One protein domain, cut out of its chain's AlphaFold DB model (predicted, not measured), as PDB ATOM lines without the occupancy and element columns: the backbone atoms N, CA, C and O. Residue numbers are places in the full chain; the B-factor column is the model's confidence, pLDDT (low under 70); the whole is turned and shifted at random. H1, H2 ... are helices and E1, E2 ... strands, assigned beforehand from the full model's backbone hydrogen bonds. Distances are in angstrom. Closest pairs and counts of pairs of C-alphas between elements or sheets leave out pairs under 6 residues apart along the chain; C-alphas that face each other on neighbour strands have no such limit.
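AT A GLANCE: This is residues 20 to 134 of the 155 residues of an uncharacterized protein of Salmonella enterica (UniProt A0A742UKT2). A broken two-stranded ribbon joins a group of helices at one end to a small head at the other: the strands E1, E2 and E3 go out and E4, E5 and E6 come back, each paired with one strand of the outward run. At the helical end H2 and H5 pack on each other, with H1 beyond them at the far end; the head holds E3 and E4, with the short helices H3 and H4 in the loop between them, and the space between H5 and H4 is open. The printed part has 115 residues with five named helices and six named strands, in the order H1 H2 E1 E2 E3 H3 H4 E4 E5 E6 H5, and its class is mixed, helices and strands. The strands make three separate sheets of two, E1 - E6, E2 - E5 and E3 - E4, each antiparallel. The whole is loose, with a radius of gyration of the C-alphas of 17.5 A, and elongated, spanning 55 by 34 by 32 A.

IN THESE COORDINATES: H1 is residues 20 to 30, 15.6 A from first to last C-alpha, and begins at C-alpha 20 at (9.513, 32.782, 77.754). H2 follows at residues 36 to 45, 14.4 A long. E1 is residues 50 to 53, E2 residues 60 to 63 and E3 residues 72 to 74, where C-alpha 74 is at (44.289, 38.012, 93.692). H3 is residues 79 to 83 and H4 residues 88 to 92. E4 is residues 97 to 99, and E5, the longest strand by residues, is residues 101 to 106, 12.2 A long. E6 is residues 112 to 115. H5, the longest helix by residues, is residues 120 to 132, 18.8 A long, and ends at C-alpha 132 at (17.380, 25.362, 73.128).

HOW THE PARTS SIT: H1 and H2 only just touch, with 3 pairs of C-alphas within 8 A, the closest those of Ser 20 and Glu 36 at 6.4 A; their lines are about perpendicular, at 83 degrees. H2 and H5 touch, the closest C-alphas being those of Ser 37 and Leu 129 at 5.3 A; they run opposite ways at a steep tilt of 38 degrees. H1 and H5 are apart. E1 and E6 are antiparallel neighbours at 141 degrees, with N 52 and O 113 within hydrogen-bond range at 2.8 A and N 113 and O 52 at 3.0 A. E2 and E5 are antiparallel at 157 degrees, with N 60 and O 106 at 2.8 A and N 102 and O 62 at 2.9 A. E3 and E4 are antiparallel at 131 degrees, with N 73 and O 98 at 2.9 A. E4 runs on into E5 across a break of 1 residue, at 52 degrees. Residues 65 to 66 pair briefly with residues 69 to 70, antiparallel. H3 and H4 are close but not clearly touching, the closest C-alphas being those of Arg 82 and Phe 91 at 6.2 A. H4 and H5 are apart. In H1, H2, H3, H4 and H5 every O i to N i+4 pair is within hydrogen-bond range.

THE WHOLE: The two C-alphas farthest apart are those of Gly 31 and Ser 77, at 55.8 A, while the first and last printed C-alphas, of Ser 20 and Ser 134, are 17.3 A apart. The printed part has no cut. No link is long; E1 to E2 and E2 to E3 are short but not tight, and the other links are tight. The mean pLDDT of the printed part is 89.0, and residue 84 is the one printed residue under 70.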
ATOM      1  N   SER A  20      10.680  33.553  78.206       95.62
ATOM      2  CA  SER A  20       9.513  32.782  77.754       95.62
ATOM      3  C   SER A  20       8.235  33.620  77.622       95.62
ATOM      4  O   SER A  20       7.449  33.442  76.688       95.62
ATOM      5  N   GLU A  21       7.993  34.546  78.554       95.19
ATOM      6  CA  GLU A  21       6.851  35.465  78.482       95.19
ATOM      7  C   GLU A  21       6.996  36.453  77.326       95.19
ATOM      8  O   GLU A  21       6.029  36.664  76.593       95.19
ATOM      9  N   ALA A  22       8.194  37.010  77.127       94.25
ATOM     10  CA  ALA A  22       8.481  37.923  76.027       94.25
ATOM     11  C   ALA A  22       8.228  37.252  74.669       94.25
ATOM     12  O   ALA A  22       7.488  37.797  73.849       94.25
ATOM     13  N   VAL A  23       8.730  36.027  74.470       96.12
ATOM     14  CA  VAL A  23       8.488  35.232  73.253       96.12
ATOM     15  C   VAL A  23       6.992  35.033  73.001       96.12
ATOM     16  O   VAL A  23       6.499  35.291  71.901       96.12
ATOM     17  N   LYS A  24       6.231  34.631  74.029       95.19
ATOM     18  CA  LYS A  24       4.777  34.426  73.909       95.19
ATOM     19  C   LYS A  24       4.053  35.709  73.510       95.19
ATOM     20  O   LYS A  24       3.189  35.666  72.637       95.19
ATOM     21  N   ILE A  25       4.397  36.836  74.132       93.19
ATOM     22  CA  ILE A  25       3.772  38.137  73.856       93.19
ATOM     23  C   ILE A  25       4.095  38.604  72.432       93.19
ATOM     24  O   ILE A  25       3.195  39.041  71.711       93.19
ATOM     25  N   ILE A  26       5.355  38.491  72.002       93.12
ATOM     26  CA  ILE A  26       5.793  38.893  70.658       93.12
ATOM     27  C   ILE A  26       5.078  38.058  69.595       93.12
ATOM     28  O   ILE A  26       4.474  38.623  68.682       93.12
ATOM     29  N   ASN A  27       5.054  36.732  69.741       96.12
ATOM     30  CA  ASN A  27       4.411  35.852  68.762       96.12
ATOM     31  C   ASN A  27       2.901  36.107  68.671       96.12
ATOM     32  O   ASN A  27       2.343  36.166  67.577       96.12
ATOM     33  N   GLN A  28       2.236  36.344  69.807       94.75
ATOM     34  CA  GLN A  28       0.804  36.666  69.844       94.75
ATOM     35  C   GLN A  28       0.471  38.027  69.222       94.75
ATOM     36  O   GLN A  28      -0.622  38.195  68.688       94.75
ATOM     37  N   SER A  29       1.379  39.002  69.313       93.00
ATOM     38  CA  SER A  29       1.135  40.372  68.843       93.00
ATOM     39  C   SER A  29       1.555  40.615  67.393       93.00
ATOM     40  O   SER A  29       0.950  41.452  66.727       93.00
ATOM     41  N   THR A  30       2.561  39.893  66.895       93.12
ATOM     42  CA  THR A  30       3.146  40.110  65.558       93.12
ATOM     43  C   THR A  30       2.816  39.008  64.551       93.12
ATOM     44  O   THR A  30       2.963  39.225  63.352       93.12
ATOM     45  N   GLY A  31       2.382  37.828  65.011       89.81
ATOM     46  CA  GLY A  31       2.192  36.653  64.153       89.81
ATOM     47  C   GLY A  31       3.501  36.007  63.678       89.81
ATOM     48  O   GLY A  31       3.469  35.135  62.812       89.81
ATOM     49  N   ILE A  32       4.646  36.429  64.224       92.56
ATOM     50  CA  ILE A  32       5.958  35.818  63.981       92.56
ATOM     51  C   ILE A  32       6.099  34.558  64.855       92.56
ATOM     52  O   ILE A  32       5.411  34.404  65.865       92.56
ATOM     53  N   SER A  33       6.984  33.641  64.459       93.31
ATOM     54  CA  SER A  33       7.351  32.447  65.230       93.31
ATOM     55  C   SER A  33       8.755  32.588  65.822       93.31
ATOM     56  O   SER A  33       9.673  31.875  65.423       93.31
ATOM     57  N   LEU A  34       8.921  33.524  66.752       95.50
ATOM     58  CA  LEU A  34      10.169  33.742  67.477       95.50
ATOM     59  C   LEU A  34      10.351  32.665  68.562       95.50
ATOM     60  O   LEU A  34       9.372  32.237  69.183       95.50
ATOM     61  N   THR A  35      11.582  32.219  68.798       97.25
ATOM     62  CA  THR A  35      11.928  31.246  69.852       97.25
ATOM     63  C   THR A  35      12.758  31.888  70.968       97.25
ATOM     64  O   THR A  35      13.317  32.972  70.813       97.25
ATOM     65  N   GLU A  36      12.904  31.209  72.111       97.88
ATOM     66  CA  GLU A  36      13.821  31.681  73.162       97.88
ATOM     67  C   GLU A  36      15.276  31.730  72.662       97.88
ATOM     68  O   GLU A  36      16.022  32.642  73.018       97.88
ATOM     69  N   SER A  37      15.667  30.812  71.766       97.56
ATOM     70  CA  SER A  37      16.985  30.840  71.122       97.56
ATOM     71  C   SER A  37      17.233  32.096  70.290       97.56
ATOM     72  O   SER A  37      18.365  32.574  70.273       97.56
ATOM     73  N   ASP A  38      16.210  32.677  69.661       97.25
ATOM     74  CA  ASP A  38      16.352  33.951  68.949       97.25
ATOM     75  C   ASP A  38      16.652  35.102  69.918       97.25
ATOM     76  O   ASP A  38      17.562  35.891  69.667       97.25
ATOM     77  N   ILE A  39      15.975  35.148  71.074       97.38
ATOM     78  CA  ILE A  39      16.277  36.122  72.138       97.38
ATOM     79  C   ILE A  39      17.718  35.960  72.627       97.38
ATOM     80  O   ILE A  39      18.446  36.945  72.730       97.38
ATOM     81  N   TYR A  40      18.159  34.730  72.909       97.50
ATOM     82  CA  TYR A  40      19.526  34.499  73.379       97.50
ATOM     83  C   TYR A  40      20.580  34.887  72.329       97.50
ATOM     84  O   TYR A  40      21.618  35.419  72.714       97.50
ATOM     85  N   ARG A  41      20.330  34.674  71.027       97.12
ATOM     86  CA  ARG A  41      21.229  35.136  69.950       97.12
ATOM     87  C   ARG A  41      21.336  36.654  69.921       97.12
ATOM     88  O   ARG A  41      22.439  37.166  70.052       97.12
ATOM     89  N   HIS A  42      20.205  37.356  69.869       96.44
ATOM     90  CA  HIS A  42      20.188  38.821  69.888       96.44
ATOM     91  C   HIS A  42      20.848  39.398  71.149       96.44
ATOM     92  O   HIS A  42      21.525  40.420  71.085       96.44
ATOM     93  N   ALA A  43      20.699  38.735  72.299       96.38
ATOM     94  CA  ALA A  43      21.389  39.139  73.518       96.38
ATOM     95  C   ALA A  43      22.916  38.961  73.416       96.38
ATOM     96  O   ALA A  43      23.666  39.844  73.824       96.38
ATOM     97  N   LEU A  44      23.384  37.837  72.861       94.31
ATOM     98  CA  LEU A  44      24.814  37.560  72.668       94.31
ATOM     99  C   LEU A  44      25.454  38.440  71.583       94.31
ATOM    100  O   LEU A  44      26.632  38.771  71.715       94.31
ATOM    101  N   ASP A  45      24.688  38.831  70.562       95.12
ATOM    102  CA  ASP A  45      25.103  39.768  69.509       95.12
ATOM    103  C   ASP A  45      25.097  41.233  69.992       95.12
ATOM    104  O   ASP A  45      25.702  42.103  69.366       95.12
ATOM    105  N   GLY A  46      24.480  41.504  71.148       91.50
ATOM    106  CA  GLY A  46      24.416  42.830  71.764       91.50
ATOM    107  C   GLY A  46      23.268  43.710  71.263       91.50
ATOM    108  O   GLY A  46      23.252  44.905  71.558       91.50
ATOM    109  N   ASP A  47      22.300  43.136  70.546       94.94
ATOM    110  CA  ASP A  47      21.115  43.845  70.047       94.94
ATOM    111  C   ASP A  47      20.124  44.182  71.170       94.94
ATOM    112  O   ASP A  47      19.387  45.168  71.091       94.94
ATOM    113  N   ILE A  48      20.094  43.356  72.220       93.75
ATOM    114  CA  ILE A  48      19.228  43.530  73.390       93.75
ATOM    115  C   ILE A  48      19.988  43.238  74.681       93.75
ATOM    116  O   ILE A  48      20.901  42.413  74.718       93.75
ATOM    117  N   PHE A  49      19.557  43.865  75.772       92.06
ATOM    118  CA  PHE A  49      20.022  43.507  77.107       92.06
ATOM    119  C   PHE A  49      19.102  42.467  77.736       92.06
ATOM    120  O   PHE A  49      17.878  42.552  77.639       92.06
ATOM    121  N   LEU A  50      19.709  41.505  78.426       95.31
ATOM    122  CA  LEU A  50      19.013  40.687  79.409       95.31
ATOM    123  C   LEU A  50      19.265  41.272  80.796       95.31
ATOM    124  O   LEU A  50      20.322  41.846  81.060       95.31
ATOM    125  N   SER A  51      18.307  41.079  81.692       94.12
ATOM    126  CA  SER A  51      18.434  41.467  83.092       94.12
ATOM    127  C   SER A  51      18.505  40.227  83.975       94.12
ATOM    128  O   SER A  51      17.859  39.211  83.717       94.12
ATOM    129  N   VAL A  52      19.282  40.312  85.049       92.94
ATOM    130  CA  VAL A  52      19.352  39.276  86.079       92.94
ATOM    131  C   VAL A  52      18.363  39.621  87.183       92.94
ATOM    132  O   VAL A  52      18.400  40.721  87.734       92.94
ATOM    133  N   TYR A  53      17.495  38.669  87.518       93.25
ATOM    134  CA  TYR A  53      16.615  38.756  88.678       93.25
ATOM    135  C   TYR A  53      17.275  38.126  89.909       93.25
ATOM    136  O   TYR A  53      17.578  36.932  89.932       93.25
ATOM    137  N   PHE A  54      17.456  38.926  90.955       91.12
ATOM    138  CA  PHE A  54      17.948  38.511  92.260       91.12
ATOM    139  C   PHE A  54      16.778  38.364  93.236       91.12
ATOM    140  O   PHE A  54      16.166  39.347  93.648       91.12
ATOM    141  N   GLN A  55      16.482  37.125  93.639       90.06
ATOM    142  CA  GLN A  55      15.398  36.828  94.587       90.06
ATOM    143  C   GLN A  55      15.631  37.440  95.982       90.06
ATOM    144  O   GLN A  55      14.675  37.751  96.690       90.06
ATOM    145  N   SER A  56      16.895  37.627  96.364       89.94
ATOM    146  CA  SER A  56      17.306  38.229  97.633       89.94
ATOM    147  C   SER A  56      18.094  39.517  97.380       89.94
ATOM    148  O   SER A  56      18.747  39.619  96.338       89.94
ATOM    149  N   PRO A  57      18.096  40.482  98.322       89.38
ATOM    150  CA  PRO A  57      18.945  41.663  98.224       89.38
ATOM    151  C   PRO A  57      20.410  41.281  98.002       89.38
ATOM    152  O   PRO A  57      20.955  40.436  98.715       89.38
ATOM    153  N   VAL A  58      21.046  41.922  97.024       91.25
ATOM    154  CA  VAL A  58      22.469  41.737  96.716       91.25
ATOM    155  C   VAL A  58      23.252  42.989  97.059       91.25
ATOM    156  O   VAL A  58      22.736  44.094  96.969       91.25
ATOM    157  N   VAL A  59      24.512  42.828  97.447       91.94
ATOM    158  CA  VAL A  59      25.433  43.951  97.641       91.94
ATOM    159  C   VAL A  59      26.331  44.031  96.419       91.94
ATOM    160  O   VAL A  59      26.956  43.041  96.039       91.94
ATOM    161  N   LEU A  60      26.408  45.207  95.809       92.81
ATOM    162  CA  LEU A  60      27.193  45.444  94.608       92.81
ATOM    163  C   LEU A  60      28.416  46.295  94.912       92.81
ATOM    164  O   LEU A  60      28.473  47.033  95.896       92.81
ATOM    165  N   ARG A  61      29.416  46.179  94.041       92.56
ATOM    166  CA  ARG A  61      30.633  46.983  94.082       92.56
ATOM    167  C   ARG A  61      31.109  47.251  92.666       92.56
ATOM    168  O   ARG A  61      31.022  46.374  91.808       92.56
ATOM    169  N   LYS A  62      31.619  48.457  92.421       92.69
ATOM    170  CA  LYS A  62      32.062  48.873  91.089       92.69
ATOM    171  C   LYS A  62      33.231  48.008  90.612       92.69
ATOM    172  O   LYS A  62      34.176  47.766  91.365       92.69
ATOM    173  N   THR A  63      33.184  47.561  89.358       91.12
ATOM    174  CA  THR A  63      34.312  46.866  88.724       91.12
ATOM    175  C   THR A  63      35.450  47.848  88.454       91.12
ATOM    176  O   THR A  63      35.239  48.936  87.920       91.12
ATOM    177  N   SER A  64      36.669  47.464  88.825       91.88
ATOM    178  CA  SER A  64      37.865  48.253  88.541       91.88
ATOM    179  C   SER A  64      38.330  47.984  87.115       91.88
ATOM    180  O   SER A  64      38.349  46.831  86.678       91.88
ATOM    181  N   ARG A  65      38.719  49.033  86.380       90.25
ATOM    182  CA  ARG A  65      39.127  48.923  84.969       90.25
ATOM    183  C   ARG A  65      40.492  49.568  84.690       90.25
ATOM    184  O   ARG A  65      40.827  50.594  85.274       90.25
ATOM    185  N   VAL A  66      41.288  48.969  83.797       90.50
ATOM    186  CA  VAL A  66      42.440  49.598  83.104       90.50
ATOM    187  C   VAL A  66      42.197  49.466  81.607       90.50
ATOM    188  O   VAL A  66      41.900  48.370  81.144       90.50
ATOM    189  N   ASN A  67      42.347  50.553  80.844       88.19
ATOM    190  CA  ASN A  67      42.211  50.546  79.380       88.19
ATOM    191  C   ASN A  67      40.918  49.845  78.909       88.19
ATOM    192  O   ASN A  67      40.952  48.975  78.043       88.19
ATOM    193  N   ASN A  68      39.786  50.172  79.546       83.38
ATOM    194  CA  ASN A  68      38.463  49.562  79.337       83.38
ATOM    195  C   ASN A  68      38.339  48.052  79.620       83.38
ATOM    196  O   ASN A  68      37.265  47.492  79.412       83.38
ATOM    197  N   LYS A  69      39.369  47.398  80.162       84.62
ATOM    198  CA  LYS A  69      39.321  45.995  80.593       84.62
ATOM    199  C   LYS A  69      39.171  45.897  82.104       84.62
ATOM    200  O   LYS A  69      39.733  46.714  82.833       84.62
ATOM    201  N   ILE A  70      38.435  44.892  82.574       87.38
ATOM    202  CA  ILE A  70      38.307  44.599  84.008       87.38
ATOM    203  C   ILE A  70      39.691  44.213  84.543       87.38
ATOM    204  O   ILE A  70      40.359  43.342  83.985       87.38
ATOM    205  N   LYS A  71      40.139  44.876  85.615       90.31
ATOM    206  CA  LYS A  71      41.367  44.477  86.311       90.31
ATOM    207  C   LYS A  71      41.115  43.148  87.001       90.31
ATOM    208  O   LYS A  71      40.103  43.013  87.678       90.31
ATOM    209  N   LEU A  72      42.042  42.208  86.897       87.56
ATOM    210  CA  LEU A  72      42.036  41.026  87.754       87.56
ATOM    211  C   LEU A  72      42.811  41.329  89.035       87.56
ATOM    212  O   LEU A  72      43.777  42.093  89.022       87.56
ATOM    213  N   ARG A  73      42.376  40.741  90.146       86.50
ATOM    214  CA  ARG A  73      43.089  40.781  91.422       86.50
ATOM    215  C   ARG A  73      43.212  39.383  91.997       86.50
ATOM    216  O   ARG A  73      42.387  38.522  91.702       86.50
ATOM    217  N   ASP A  74      44.189  39.210  92.871       85.62
ATOM    218  CA  ASP A  74      44.289  38.012  93.692       85.62
ATOM    219  C   ASP A  74      43.088  37.943  94.658       85.62
ATOM    220  O   ASP A  74      42.751  38.916  95.345       85.62
ATOM    221  N   ALA A  75      42.404  36.805  94.676       77.12
ATOM    222  CA  ALA A  75      41.331  36.491  95.608       77.12
ATOM    223  C   ALA A  75      41.858  36.208  97.028       77.12
ATOM    224  O   ALA A  75      41.101  36.265  98.004       77.12
ATOM    225  N   GLY A  76      43.165  35.979  97.155       74.81
ATOM    226  CA  GLY A  76      43.878  35.630  98.370       74.81
ATOM    227  C   GLY A  76      43.790  34.139  98.692       74.81
ATOM    228  O   GLY A  76      42.923  33.413  98.214       74.81
ATOM    229  N   SER A  77      44.662  33.687  99.591       71.94
ATOM    230  CA  SER A  77      44.774  32.278  99.993       71.94
ATOM    231  C   SER A  77      43.643  31.776 100.905       71.94
ATOM    232  O   SER A  77      43.575  30.586 101.210       71.94
ATOM    233  N   HIS A  78      42.741  32.651 101.362       79.44
ATOM    234  CA  HIS A  78      41.672  32.258 102.279       79.44
ATOM    235  C   HIS A  78      40.614  31.391 101.589       79.44
ATOM    236  O   HIS A  78      39.895  31.854 100.704       79.44
ATOM    237  N   LEU A  79      40.438  30.168 102.097       77.38
ATOM    238  CA  LEU A  79      39.467  29.184 101.606       77.38
ATOM    239  C   LEU A  79      38.053  29.758 101.433       77.38
ATOM    240  O   LEU A  79      37.424  29.514 100.413       77.38
ATOM    241  N   ILE A  80      37.568  30.567 102.382       76.62
ATOM    242  CA  ILE A  80      36.227  31.174 102.302       76.62
ATOM    243  C   ILE A  80      36.096  32.068 101.062       76.62
ATOM    244  O   ILE A  80      35.088  32.007 100.367       76.62
ATOM    245  N   LYS A  81      37.126  32.860 100.740       74.38
ATOM    246  CA  LYS A  81      37.113  33.719  99.547       74.38
ATOM    247  C   LYS A  81      37.130  32.894  98.261       74.38
ATOM    248  O   LYS A  81      36.475  33.273  97.295       74.38
ATOM    249  N   ARG A  82      37.823  31.753  98.283       74.12
ATOM    250  CA  ARG A  82      37.848  30.783  97.182       74.12
ATOM    251  C   ARG A  82      36.517  30.045  97.011       74.12
ATOM    252  O   ARG A  82      36.109  29.792  95.887       74.12
ATOM    253  N   LEU A  83      35.805  29.744  98.100       73.62
ATOM    254  CA  LEU A  83      34.459  29.155  98.050       73.62
ATOM    255  C   LEU A  83      33.426  30.103  97.429       73.62
ATOM    256  O   LEU A  83      32.431  29.645  96.880       73.62
ATOM    257  N   CYS A  84      33.665  31.415  97.472       69.38
ATOM    258  CA  CYS A  84      32.832  32.401  96.784       69.38
ATOM    259  C   CYS A  84      33.062  32.443  95.262       69.38
ATOM    260  O   CYS A  84      32.541  33.340  94.595       69.38
ATOM    261  N   TYR A  85      33.849  31.525  94.693       72.88
ATOM    262  CA  TYR A  85      33.968  31.423  93.245       72.88
ATOM    263  C   TYR A  85      32.663  30.899  92.657       72.88
ATOM    264  O   TYR A  85      32.153  29.862  93.066       72.88
ATOM    265  N   LEU A  86      32.137  31.610  91.659       70.25
ATOM    266  CA  LEU A  86      30.964  31.155  90.905       70.25
ATOM    267  C   LEU A  86      31.307  30.029  89.915       70.25
ATOM    268  O   LEU A  86      30.418  29.487  89.264       70.25
ATOM    269  N   GLU A  87      32.593  29.697  89.777       73.19
ATOM    270  CA  GLU A  87      33.105  28.730  88.815       73.19
ATOM    271  C   GLU A  87      33.986  27.693  89.537       73.19
ATOM    272  O   GLU A  87      34.990  28.029  90.170       73.19
ATOM    273  N   THR A  88      33.559  26.429  89.483       77.62
ATOM    274  CA  THR A  88      34.145  25.313  90.240       77.62
ATOM    275  C   THR A  88      35.561  24.969  89.795       77.62
ATOM    276  O   THR A  88      36.395  24.620  90.627       77.62
ATOM    277  N   ASP A  89      35.868  25.079  88.505       77.88
ATOM    278  CA  ASP A  89      37.188  24.714  87.994       77.88
ATOM    279  C   ASP A  89      38.234  25.737  88.436       77.88
ATOM    280  O   ASP A  89      39.360  25.346  88.726       77.88
ATOM    281  N   CYS A  90      37.863  27.012  88.591       77.69
ATOM    282  CA  CYS A  90      38.731  28.016  89.207       77.69
ATOM    283  C   CYS A  90      39.138  27.601  90.628       77.69
ATOM    284  O   CYS A  90      40.278  27.803  91.039       77.69
ATOM    285  N   PHE A  91      38.218  26.992  91.384       79.56
ATOM    286  CA  PHE A  91      38.506  26.494  92.727       79.56
ATOM    287  C   PHE A  91      39.408  25.251  92.695       79.56
ATOM    288  O   PHE A  91      40.396  25.206  93.434       79.56
ATOM    289  N   ILE A  92      39.080  24.276  91.834       81.94
ATOM    290  CA  ILE A  92      39.796  22.995  91.688       81.94
ATOM    291  C   ILE A  92      41.236  23.209  91.212       81.94
ATOM    292  O   ILE A  92      42.151  22.590  91.746       81.94
ATOM    293  N   HIS A  93      41.444  24.099  90.242       79.50
ATOM    294  CA  HIS A  93      42.753  24.361  89.637       79.50
ATOM    295  C   HIS A  93      43.542  25.471  90.348       79.50
ATOM    296  O   HIS A  93      44.528  25.959  89.805       79.50
ATOM    297  N   ASP A  94      43.108  25.882  91.546       76.81
ATOM    298  CA  ASP A  94      43.763  26.914  92.362       76.81
ATOM    299  C   ASP A  94      43.980  28.248  91.621       76.81
ATOM    300  O   ASP A  94      44.959  28.970  91.824       76.81
ATOM    301  N   LEU A  95      43.039  28.599  90.742       80.56
ATOM    302  CA  LEU A  95      43.075  29.855  90.013       80.56
ATOM    303  C   LEU A  95      42.550  30.964  90.905       80.56
ATOM    304  O   LEU A  95      41.349  31.211  91.020       80.56
ATOM    305  N   ASN A  96      43.494  31.649  91.539       79.06
ATOM    306  CA  ASN A  96      43.213  32.655  92.552       79.06
ATOM    307  C   ASN A  96      42.989  34.062  91.990       79.06
ATOM    308  O   ASN A  96      43.194  35.048  92.684       79.06
ATOM    309  N   LEU A  97      42.547  34.178  90.735       81.81
ATOM    310  CA  LEU A  97      42.245  35.464  90.113       81.81
ATOM    311  C   LEU A  97      40.739  35.708  90.079       81.81
ATOM    312  O   LEU A  97      39.972  34.887  89.581       81.81
ATOM    313  N   MET A  98      40.324  36.878  90.561       82.50
ATOM    314  CA  MET A  98      38.939  37.339  90.516       82.50
ATOM    315  C   MET A  98      38.828  38.734  89.899       82.50
ATOM    316  O   MET A  98      39.800  39.496  89.885       82.50
ATOM    317  N   ALA A  99      37.627  39.105  89.452       86.69
ATOM    318  CA  ALA A  99      37.338  40.478  89.054       86.69
ATOM    319  C   ALA A  99      37.700  41.471  90.173       86.69
ATOM    320  O   ALA A  99      37.245  41.386  91.321       86.69
ATOM    321  N   GLY A 100      38.541  42.436  89.822       89.25
ATOM    322  CA  GLY A 100      38.910  43.559  90.658       89.25
ATOM    323  C   GLY A 100      37.727  44.497  90.830       89.25
ATOM    324  O   GLY A 100      37.055  44.868  89.868       89.25
ATOM    325  N   THR A 101      37.487  44.905  92.069       91.00
ATOM    326  CA  THR A 101      36.440  45.861  92.429       91.00
ATOM    327  C   THR A 101      37.023  47.017  93.230       91.00
ATOM    328  O   THR A 101      37.998  46.834  93.961       91.00
ATOM    329  N   GLU A 102      36.439  48.199  93.075       93.19
ATOM    330  CA  GLU A 102      36.885  49.460  93.672       93.19
ATOM    331  C   GLU A 102      35.715  50.223  94.306       93.19
ATOM    332  O   GLU A 102      34.549  49.910  94.058       93.19
ATOM    333  N   GLY A 103      36.033  51.208  95.150       93.19
ATOM    334  CA  GLY A 103      35.039  52.005  95.870       93.19
ATOM    335  C   GLY A 103      34.286  51.217  96.941       93.19
ATOM    336  O   GLY A 103      34.708  50.122  97.339       93.19
ATOM    337  N   ASP A 104      33.180  51.799  97.392       94.19
ATOM    338  CA  ASP A 104      32.345  51.251  98.454       94.19
ATOM    339  C   ASP A 104      31.329  50.237  97.932       94.19
ATOM    340  O   ASP A 104      30.937  50.222  96.761       94.19
ATOM    341  N   PHE A 105      30.914  49.361  98.840       93.38
ATOM    342  CA  PHE A 105      29.786  48.476  98.617       93.38
ATOM    343  C   PHE A 105      28.479  49.264  98.707       93.38
ATOM    344  O   PHE A 105      28.336  50.133  99.565       93.38
ATOM    345  N   PHE A 106      27.504  48.928  97.869       93.25
ATOM    346  CA  PHE A 106      26.183  49.548  97.910       93.25
ATOM    347  C   PHE A 106      25.069  48.531  97.672       93.25
ATOM    348  O   PHE A 106      25.264  47.491  97.040       93.25
ATOM    349  N   LEU A 107      23.886  48.841  98.197       92.56
ATOM    350  CA  LEU A 107      22.674  48.052  98.015       92.56
ATOM    351  C   LEU A 107      21.863  48.656  96.854       92.56
ATOM    352  O   LEU A 107      21.434  49.810  96.962       92.56
ATOM    353  N   PRO A 108      21.646  47.932  95.741       91.06
ATOM    354  CA  PRO A 108      20.769  48.385  94.678       91.06
ATOM    355  C   PRO A 108      19.318  48.400  95.175       91.06
ATOM    356  O   PRO A 108      18.891  47.543  95.948       91.06
ATOM    357  N   LYS A 109      18.538  49.375  94.700       87.12
ATOM    358  CA  LYS A 109      17.102  49.485  95.019       87.12
ATOM    359  C   LYS A 109      16.236  48.505  94.222       87.12
ATOM    360  O   LYS A 109      15.076  48.301  94.563       87.12
ATOM    361  N   CYS A 110      16.789  47.931  93.157       87.56
ATOM    362  CA  CYS A 110      16.098  47.048  92.227       87.56
ATOM    363  C   CYS A 110      16.646  45.625  92.355       87.56
ATOM    364  O   CYS A 110      17.856  45.429  92.456       87.56
ATOM    365  N   SER A 111      15.751  44.639  92.323       89.62
ATOM    366  CA  SER A 111      16.093  43.212  92.278       89.62
ATOM    367  C   SER A 111      16.343  42.705  90.859       89.62
ATOM    368  O   SER A 111      16.882  41.621  90.692       89.62
ATOM    369  N   ILE A 112      15.952  43.471  89.841       92.06
ATOM    370  CA  ILE A 112      16.191  43.168  88.430       92.06
ATOM    371  C   ILE A 112      17.172  44.203  87.912       92.06
ATOM    372  O   ILE A 112      16.915  45.401  88.035       92.06
ATOM    373  N   ILE A 113      18.309  43.738  87.401       93.00
ATOM    374  CA  ILE A 113      19.407  44.607  86.982       93.00
ATOM    375  C   ILE A 113      19.936  44.110  85.645       93.00
ATOM    376  O   ILE A 113      20.233  42.924  85.499       93.00
ATOM    377  N   ASP A 114      20.042  45.017  84.681       93.25
ATOM    378  CA  ASP A 114      20.557  44.712  83.350       93.25
ATOM    379  C   ASP A 114      21.978  44.169  83.427       93.25
ATOM    380  O   ASP A 114      22.742  44.485  84.342       93.25
ATOM    381  N   THR A 115      22.354  43.347  82.459       92.44
ATOM    382  CA  THR A 115      23.721  42.869  82.330       92.44
ATOM    383  C   THR A 115      24.268  43.102  80.931       92.44
ATOM    384  O   THR A 115      23.556  42.999  79.938       92.44
ATOM    385  N   LEU A 116      25.564  43.414  80.868       88.38
ATOM    386  CA  LEU A 116      26.312  43.588  79.622       88.38
ATOM    387  C   LEU A 116      26.829  42.262  79.050       88.38
ATOM    388  O   LEU A 116      27.552  42.284  78.062       88.38
ATOM    389  N   LEU A 117      26.533  41.130  79.700       89.62
ATOM    390  CA  LEU A 117      27.063  39.818  79.336       89.62
ATOM    391  C   LEU A 117      28.599  39.804  79.219       89.62
ATOM    392  O   LEU A 117      29.170  39.360  78.228       89.62
ATOM    393  N   THR A 118      29.281  40.303  80.252       83.31
ATOM    394  CA  THR A 118      30.753  40.440  80.284       83.31
ATOM    395  C   THR A 118      31.449  39.483  81.254       83.31
ATOM    396  O   THR A 118      32.678  39.415  81.267       83.31
ATOM    397  N   GLY A 119      30.686  38.769  82.080       81.81
ATOM    398  CA  GLY A 119      31.161  37.813  83.074       81.81
ATOM    399  C   GLY A 119      30.483  36.448  82.955       81.81
ATOM    400  O   GLY A 119      30.248  35.937  81.860       81.81
ATOM    401  N   PHE A 120      30.174  35.835  84.099       84.38
ATOM    402  CA  PHE A 120      29.579  34.497  84.173       84.38
ATOM    403  C   PHE A 120      28.237  34.396  83.439       84.38
ATOM    404  O   PHE A 120      27.907  33.365  82.850       84.38
ATOM    405  N   GLU A 121      27.467  35.477  83.450       88.88
ATOM    406  CA  GLU A 121      26.176  35.557  82.785       88.88
ATOM    407  C   GLU A 121      26.258  35.290  81.266       88.88
ATOM    408  O   GLU A 121      25.332  34.712  80.707       88.88
ATOM    409  N   TYR A 122      27.381  35.614  80.610       89.69
ATOM    410  CA  TYR A 122      27.586  35.371  79.180       89.69
ATOM    411  C   TYR A 122      27.587  33.870  78.893       89.69
ATOM    412  O   TYR A 122      26.838  33.371  78.054       89.69
ATOM    413  N   VAL A 123      28.370  33.126  79.677       86.94
ATOM    414  CA  VAL A 123      28.449  31.664  79.599       86.94
ATOM    415  C   VAL A 123      27.106  31.030  79.964       86.94
ATOM    416  O   VAL A 123      26.712  30.025  79.372       86.94
ATOM    417  N   ALA A 124      26.376  31.610  80.922       90.31
ATOM    418  CA  ALA A 124      25.038  31.145  81.270       90.31
ATOM    419  C   ALA A 124      24.071  31.268  80.080       90.31
ATOM    420  O   ALA A 124      23.398  30.289  79.754       90.31
ATOM    421  N   VAL A 125      24.060  32.409  79.382       94.19
ATOM    422  CA  VAL A 125      23.232  32.621  78.183       94.19
ATOM    423  C   VAL A 125      23.654  31.697  77.039       94.19
ATOM    424  O   VAL A 125      22.794  31.069  76.426       94.19
ATOM    425  N   GLN A 126      24.956  31.505  76.799       93.19
ATOM    426  CA  GLN A 126      25.431  30.537  75.800       93.19
ATOM    427  C   GLN A 126      24.959  29.107  76.095       93.19
ATOM    428  O   GLN A 126      24.580  28.373  75.184       93.19
ATOM    429  N   ARG A 127      24.951  28.694  77.369       92.50
ATOM    430  CA  ARG A 127      24.445  27.374  77.777       92.50
ATOM    431  C   ARG A 127      22.934  27.253  77.599       92.50
ATOM    432  O   ARG A 127      22.476  26.177  77.224       92.50
ATOM    433  N   LEU A 128      22.173  28.315  77.872       95.69
ATOM    434  CA  LEU A 128      20.733  28.352  77.592       95.69
ATOM    435  C   LEU A 128      20.477  28.202  76.089       95.69
ATOM    436  O   LEU A 128      19.728  27.315  75.691       95.69
ATOM    437  N   LEU A 129      21.188  28.967  75.259       96.75
ATOM    438  CA  LEU A 129      21.103  28.868  73.802       96.75
ATOM    439  C   LEU A 129      21.459  27.467  73.287       96.75
ATOM    440  O   LEU A 129      20.727  26.907  72.474       96.75
ATOM    441  N   ALA A 130      22.556  26.878  73.770       96.31
ATOM    442  CA  ALA A 130      22.970  25.538  73.361       96.31
ATOM    443  C   ALA A 130      21.893  24.488  73.669       96.31
ATOM    444  O   ALA A 130      21.613  23.636  72.830       96.31
ATOM    445  N   ARG A 131      21.239  24.583  74.836       96.50
ATOM    446  CA  ARG A 131      20.134  23.686  75.215       96.50
ATOM    447  C   ARG A 131      18.925  23.848  74.302       96.50
ATOM    448  O   ARG A 131      18.431  22.843  73.805       96.50
ATOM    449  N   GLU A 132      18.504  25.084  74.035       96.69
ATOM    450  CA  GLU A 132      17.380  25.362  73.128       96.69
ATOM    451  C   GLU A 132      17.624  24.827  71.711       96.69
ATOM    452  O   GLU A 132      16.700  24.390  71.031       96.69
ATOM    453  N   LEU A 133      18.881  24.831  71.262       96.19
ATOM    454  CA  LEU A 133      19.268  24.348  69.936       96.19
ATOM    455  C   LEU A 133      19.681  22.872  69.905       96.19
ATOM    456  O   LEU A 133      20.086  22.386  68.852       96.19
ATOM    457  N   SER A 134      19.600  22.157  71.034       96.56
ATOM    458  CA  SER A 134      20.109  20.782  71.167       96.56
ATOM    459  C   SER A 134      21.572  20.629  70.718       96.56
ATOM    460  O   SER A 134      21.973  19.599  70.175       96.56
TER     461      SER A 134